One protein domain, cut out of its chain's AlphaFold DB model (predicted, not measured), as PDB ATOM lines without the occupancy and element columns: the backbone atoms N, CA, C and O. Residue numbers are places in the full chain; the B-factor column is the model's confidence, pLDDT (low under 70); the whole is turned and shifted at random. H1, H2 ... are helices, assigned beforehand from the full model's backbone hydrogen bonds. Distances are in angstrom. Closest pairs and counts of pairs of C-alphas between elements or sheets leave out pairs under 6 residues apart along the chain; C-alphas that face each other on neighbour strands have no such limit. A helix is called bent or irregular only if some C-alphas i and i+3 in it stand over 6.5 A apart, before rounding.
ATOM      1  N   SER A   2     250.122 256.352 258.656       75.31
ATOM      2  CA  SER A   2     250.359 255.175 257.804       75.31
ATOM      3  C   SER A   2     249.710 253.944 258.428       75.31
ATOM      4  O   SER A   2     249.842 253.741 259.630       75.31
ATOM      5  N   LEU A   3     249.061 253.107 257.615       77.75
ATOM      6  CA  LEU A   3     248.479 251.835 258.064       77.75
ATOM      7  C   LEU A   3     249.547 250.820 258.499       77.75
ATOM      8  O   LEU A   3     249.212 249.824 259.121       77.75
ATOM      9  N   LEU A   4     250.824 251.074 258.187       85.38
ATOM     10  CA  LEU A   4     251.951 250.210 258.547       85.38
ATOM     11  C   LEU A   4     252.490 250.456 259.962       85.38
ATOM     12  O   LEU A   4     253.396 249.738 260.392       85.38
ATOM     13  N   LEU A   5     252.003 251.497 260.644       87.38
ATOM     14  CA  LEU A   5     252.542 251.958 261.919       87.38
ATOM     15  C   LEU A   5     251.589 251.637 263.074       87.38
ATOM     16  O   LEU A   5     250.371 251.710 262.923       87.38
ATOM     17  N   ASP A   6     252.155 251.309 264.232       87.06
ATOM     18  CA  ASP A   6     251.418 251.178 265.488       87.06
ATOM     19  C   ASP A   6     251.090 252.555 266.111       87.06
ATOM     20  O   ASP A   6     251.430 253.617 265.576       87.06
ATOM     21  N   SER A   7     250.428 252.552 267.272       87.25
ATOM     22  CA  SER A   7     250.097 253.775 268.019       87.25
ATOM     23  C   SER A   7     251.321 254.559 268.506       87.25
ATOM     24  O   SER A   7     251.188 255.727 268.860       87.25
ATOM     25  N   GLU A   8     252.501 253.937 268.520       91.62
ATOM     26  CA  GLU A   8     253.787 254.537 268.889       91.62
ATOM     27  C   GLU A   8     254.607 254.953 267.655       91.62
ATOM     28  O   GLU A   8     255.771 255.334 267.775       91.62
ATOM     29  N   ASN A   9     254.001 254.924 266.462       89.12
ATOM     30  CA  ASN A   9     254.620 255.311 265.197       89.12
ATOM     31  C   ASN A   9     255.799 254.406 264.777       89.12
ATOM     32  O   ASN A   9     256.709 254.850 264.071       89.12
ATOM     33  N   ARG A  10     255.784 253.130 265.184       91.38
ATOM     34  CA  ARG A  10     256.754 252.100 264.773       91.38
ATOM     35  C   ARG A  10     256.155 251.179 263.723       91.38
ATOM     36  O   ARG A  10     254.963 250.889 263.758       91.38
ATOM     37  N   TYR A  11     256.988 250.663 262.822       91.81
ATOM     38  CA  TYR A  11     256.539 249.671 261.847       91.81
ATOM     39  C   TYR A  11     256.103 248.375 262.519       91.81
ATOM     40  O   TYR A  11     256.848 247.789 263.303       91.81
ATOM     41  N   ILE A  12     254.927 247.895 262.130       92.44
ATOM     42  CA  ILE A  12     254.433 246.573 262.498       92.44
ATOM     43  C   ILE A  12     255.173 245.553 261.616       92.44
ATOM     44  O   ILE A  12     254.949 245.549 260.402       92.44
ATOM     45  N   PRO A  13     256.054 244.690 262.168       93.19
ATOM     46  CA  PRO A  13     257.000 243.914 261.359       93.19
ATOM     47  C   PRO A  13     256.330 243.015 260.315       93.19
ATOM     48  O   PRO A  13     256.711 243.033 259.146       93.19
ATOM     49  N   THR A  14     255.292 242.278 260.716       93.19
ATOM     50  CA  THR A  14     254.552 241.381 259.818       93.19
ATOM     51  C   THR A  14     253.871 242.152 258.696       93.19
ATOM     52  O   THR A  14     253.931 241.753 257.536       93.19
ATOM     53  N   LEU A  15     253.253 243.286 259.024       90.56
ATOM     54  CA  LEU A  15     252.529 244.093 258.054       90.56
ATOM     55  C   LEU A  15     253.479 244.764 257.055       90.56
ATOM     56  O   LEU A  15     253.180 244.806 255.864       90.56
ATOM     57  N   LEU A  16     254.646 245.220 257.518       92.31
ATOM     58  CA  LEU A  16     255.701 245.743 256.653       92.31
ATOM     59  C   LEU A  16     256.237 244.664 255.702       92.31
ATOM     60  O   LEU A  16     256.379 244.930 254.510       92.31
ATOM     61  N   ALA A  17     256.493 243.453 256.199       93.88
ATOM     62  CA  ALA A  17     256.972 242.343 255.375       93.88
ATOM     63  C   ALA A  17     255.950 241.947 254.294       93.88
ATOM     64  O   ALA A  17     256.310 241.777 253.129       93.88
ATOM     65  N   LEU A  18     254.665 241.865 254.654       90.62
ATOM     66  CA  LEU A  18     253.587 241.589 253.700       90.62
ATOM     67  C   LEU A  18     253.424 242.717 252.676       90.62
ATOM     68  O   LEU A  18     253.235 242.447 251.494       90.62
ATOM     69  N   TYR A  19     253.546 243.975 253.109       88.50
ATOM     70  CA  TYR A  19     253.521 245.125 252.208       88.50
ATOM     71  C   TYR A  19     254.658 245.056 251.182       88.50
ATOM     72  O   TYR A  19     254.421 245.228 249.989       88.50
ATOM     73  N   GLN A  20     255.880 244.759 251.631       90.44
ATOM     74  CA  GLN A  20     257.041 244.597 250.754       90.44
ATOM     75  C   GLN A  20     256.856 243.440 249.767       90.44
ATOM     76  O   GLN A  20     257.148 243.612 248.587       90.44
ATOM     77  N   ALA A  21     256.330 242.299 250.220       87.88
ATOM     78  CA  ALA A  21     256.036 241.156 249.357       87.88
ATOM     79  C   ALA A  21     254.994 241.501 248.279       87.88
ATOM     80  O   ALA A  21     255.212 241.209 247.107       87.88
ATOM     81  N   ALA A  22     253.913 242.193 248.650       84.62
ATOM     82  CA  ALA A  22     252.862 242.619 247.722       84.62
ATOM     83  C   ALA A  22     253.340 243.625 246.658       84.62
ATOM     84  O   ALA A  22     252.726 243.732 245.602       84.62
ATOM     85  N   HIS A  23     254.427 244.358 246.922       82.44
ATOM     86  CA  HIS A  23     255.012 245.333 245.992       82.44
ATOM     87  C   HIS A  23     256.307 244.830 245.333       82.44
ATOM     88  O   HIS A  23     256.979 245.589 244.631       82.44
ATOM     89  N   ALA A  24     256.687 243.570 245.561       84.12
ATOM     90  CA  ALA A  24     257.886 242.998 244.971       84.12
ATOM     91  C   ALA A  24     257.719 242.830 243.447       84.12
ATOM     92  O   ALA A  24     256.618 242.542 242.965       84.12
ATOM     93  N   PRO A  25     258.797 242.960 242.651       80.06
ATOM     94  CA  PRO A  25     258.739 242.661 241.225       80.06
ATOM     95  C   PRO A  25     258.231 241.236 240.975       80.06
ATOM     96  O   PRO A  25     258.802 240.270 241.477       80.06
ATOM     97  N   GLY A  26     257.165 241.105 240.184       78.44
ATOM     98  CA  GLY A  26     256.552 239.811 239.872       78.44
ATOM     99  C   GLY A  26     255.538 239.303 240.901       78.44
ATOM    100  O   GLY A  26     254.989 238.223 240.677       78.44
ATOM    101  N   ALA A  27     255.248 240.067 241.962       75.19
ATOM    102  CA  ALA A  27     254.151 239.767 242.879       75.19
ATOM    103  C   ALA A  27     252.838 239.558 242.109       75.19
ATOM    104  O   ALA A  27     252.557 240.249 241.122       75.19
ATOM    105  N   GLN A  28     252.071 238.561 242.533       76.81
ATOM    106  CA  GLN A  28     250.763 238.230 241.990       76.81
ATOM    107  C   GLN A  28     249.684 238.627 243.008       76.81
ATOM    108  O   GLN A  28     249.955 239.156 244.091       76.81
ATOM    109  N   ASP A  29     248.431 238.356 242.662       73.62
ATOM    110  CA  ASP A  29     247.280 238.738 243.480       73.62
ATOM    111  C   ASP A  29     247.348 238.117 244.891       73.62
ATOM    112  O   ASP A  29     246.920 238.725 245.869       73.62
ATOM    113  N   ALA A  30     247.947 236.928 245.037       79.06
ATOM    114  CA  ALA A  30     248.065 236.218 246.312       79.06
ATOM    115  C   ALA A  30     248.857 236.996 247.381       79.06
ATOM    116  O   ALA A  30     248.482 236.987 248.561       79.06
ATOM    117  N   GLU A  31     249.932 237.685 246.993       82.56
ATOM    118  CA  GLU A  31     250.736 238.496 247.905       82.56
ATOM    119  C   GLU A  31     249.955 239.731 248.381       82.56
ATOM    120  O   GLU A  31     249.911 240.012 249.584       82.56
ATOM    121  N   ALA A  32     249.265 240.418 247.465       79.00
ATOM    122  CA  ALA A  32     248.392 241.544 247.800       79.00
ATOM    123  C   ALA A  32     247.241 241.108 248.721       79.00
ATOM    124  O   ALA A  32     246.966 241.746 249.740       79.00
ATOM    125  N   LEU A  33     246.617 239.971 248.416       78.81
ATOM    126  CA  LEU A  33     245.555 239.378 249.224       78.81
ATOM    127  C   LEU A  33     246.018 239.035 250.643       78.81
ATOM    128  O   LEU A  33     245.276 239.255 251.601       78.81
ATOM    129  N   SER A  34     247.239 238.520 250.794       84.44
ATOM    130  CA  SER A  34     247.814 238.192 252.105       84.44
ATOM    131  C   SER A  34     248.027 239.444 252.959       84.44
ATOM    132  O   SER A  34     247.709 239.438 254.152       84.44
ATOM    133  N   PHE A  35     248.502 240.533 252.346       85.81
ATOM    134  CA  PHE A  35     248.630 241.831 253.008       85.81
ATOM    135  C   PHE A  35     247.277 242.355 253.507       85.81
ATOM    136  O   PHE A  35     247.135 242.638 254.700       85.81
ATOM    137  N   TRP A  36     246.269 242.429 252.631       81.31
ATOM    138  CA  TRP A  36     244.945 242.944 252.995       81.31
ATOM    139  C   TRP A  36     244.252 242.084 254.052       81.31
ATOM    140  O   TRP A  36     243.701 242.620 255.013       81.31
ATOM    141  N   GLN A  37     244.346 240.757 253.937       82.44
ATOM    142  CA  GLN A  37     243.806 239.831 254.932       82.44
ATOM    143  C   GLN A  37     244.390 240.101 256.322       82.44
ATOM    144  O   GLN A  37     243.655 240.167 257.310       82.44
ATOM    145  N   HIS A  38     245.712 240.253 256.420       86.25
ATOM    146  CA  HIS A  38     246.368 240.500 257.699       86.25
ATOM    147  C   HIS A  38     246.002 241.874 258.264       86.25
ATOM    148  O   HIS A  38     245.653 241.983 259.438       86.25
ATOM    149  N   LEU A  39     246.011 242.905 257.415       84.19
ATOM    150  CA  LEU A  39     245.634 244.261 257.799       84.19
ATOM    151  C   LEU A  39     244.215 244.307 258.381       84.19
ATOM    152  O   LEU A  39     244.015 244.815 259.487       84.19
ATOM    153  N   PHE A  40     243.237 243.750 257.668       80.69
ATOM    154  CA  PHE A  40     241.850 243.760 258.121       80.69
ATOM    155  C   PHE A  40     241.664 242.928 259.386       80.69
ATOM    156  O   PHE A  40     241.078 243.417 260.348       80.69
ATOM    157  N   SER A  41     242.229 241.720 259.428       80.94
ATOM    158  CA  SER A  41     242.008 240.801 260.547       80.94
ATOM    159  C   SER A  41     242.735 241.150 261.847       80.94
ATOM    160  O   SER A  41     242.433 240.554 262.882       80.94
ATOM    161  N   LYS A  42     243.723 242.052 261.818       83.38
ATOM    162  CA  LYS A  42     244.541 242.367 263.002       83.38
ATOM    163  C   LYS A  42     244.593 243.838 263.374       83.38
ATOM    164  O   LYS A  42     244.911 244.133 264.523       83.38
ATOM    165  N   HIS A  43     244.327 244.745 262.436       80.31
ATOM    166  CA  HIS A  43     244.642 246.161 262.636       80.31
ATOM    167  C   HIS A  43     243.483 247.118 262.356       80.31
ATOM    168  O   HIS A  43     243.424 248.171 262.987       80.31
ATOM    169  N   VAL A  44     242.575 246.786 261.432       77.75
ATOM    170  CA  VAL A  44     241.468 247.687 261.060       77.75
ATOM    171  C   VAL A  44     240.202 247.393 261.857       77.75
ATOM    172  O   VAL A  44     239.626 248.315 262.430       77.75
ATOM    173  N   PHE A  45     239.782 246.128 261.909       74.31
ATOM    174  CA  PHE A  45     238.574 245.729 262.628       74.31
ATOM    175  C   PHE A  45     238.913 245.437 264.090       74.31
ATOM    176  O   PHE A  45     239.866 244.717 264.389       74.31
TER     177      PHE A  45
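Overview. This is residues 2 to 45 of the 132 residues of an uncharacterized protein of Fonsecaea nubica (UniProt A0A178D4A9). This is a helical hairpin: two helices, H1 then H2, side by side and running opposite ways. Before H1, residues 2 to 12 make a loop that folds back on itself; at the hairpin's turn, residues 24 to 29, of which 29 belongs to H2, stick out. The printed part has 44 residues, no named strand, and is all helix; it is compact, with a radius of gyration of the C-alphas of 10.5 A, yet elongated, spanning 33 by 19 by 13 A.

Arrangement. Look at H1, residues 13 to 22, and H2, residues 29 to 44: they touch, and their closest C-alphas, those of Ala 22 and Ala 32, are 4.6 A apart. Their lines stand at a shallow tilt of 29 degrees, opposite ways. Every O i to N i+4 pair is within hydrogen-bond range in H1, and 11 of 12 in H2.

Along the chain. Find C-alpha 13 at (257.000, 243.914, 261.359); from there H1 runs 14.3 A to C-alpha 22. H2 runs 20.6 A from C-alpha 29 to C-alpha 44 at (241.468, 247.687, 261.060); it is irregular, but only just: C-alphas 41 and 44 are 6.9 A apart.

Size, cuts and confidence. The C-alphas farthest apart, those of Glu 8 and Gly 26, are 32.7 A apart. The link is short, the printed part has no cut, and no printed residue is under 70 in pLDDT.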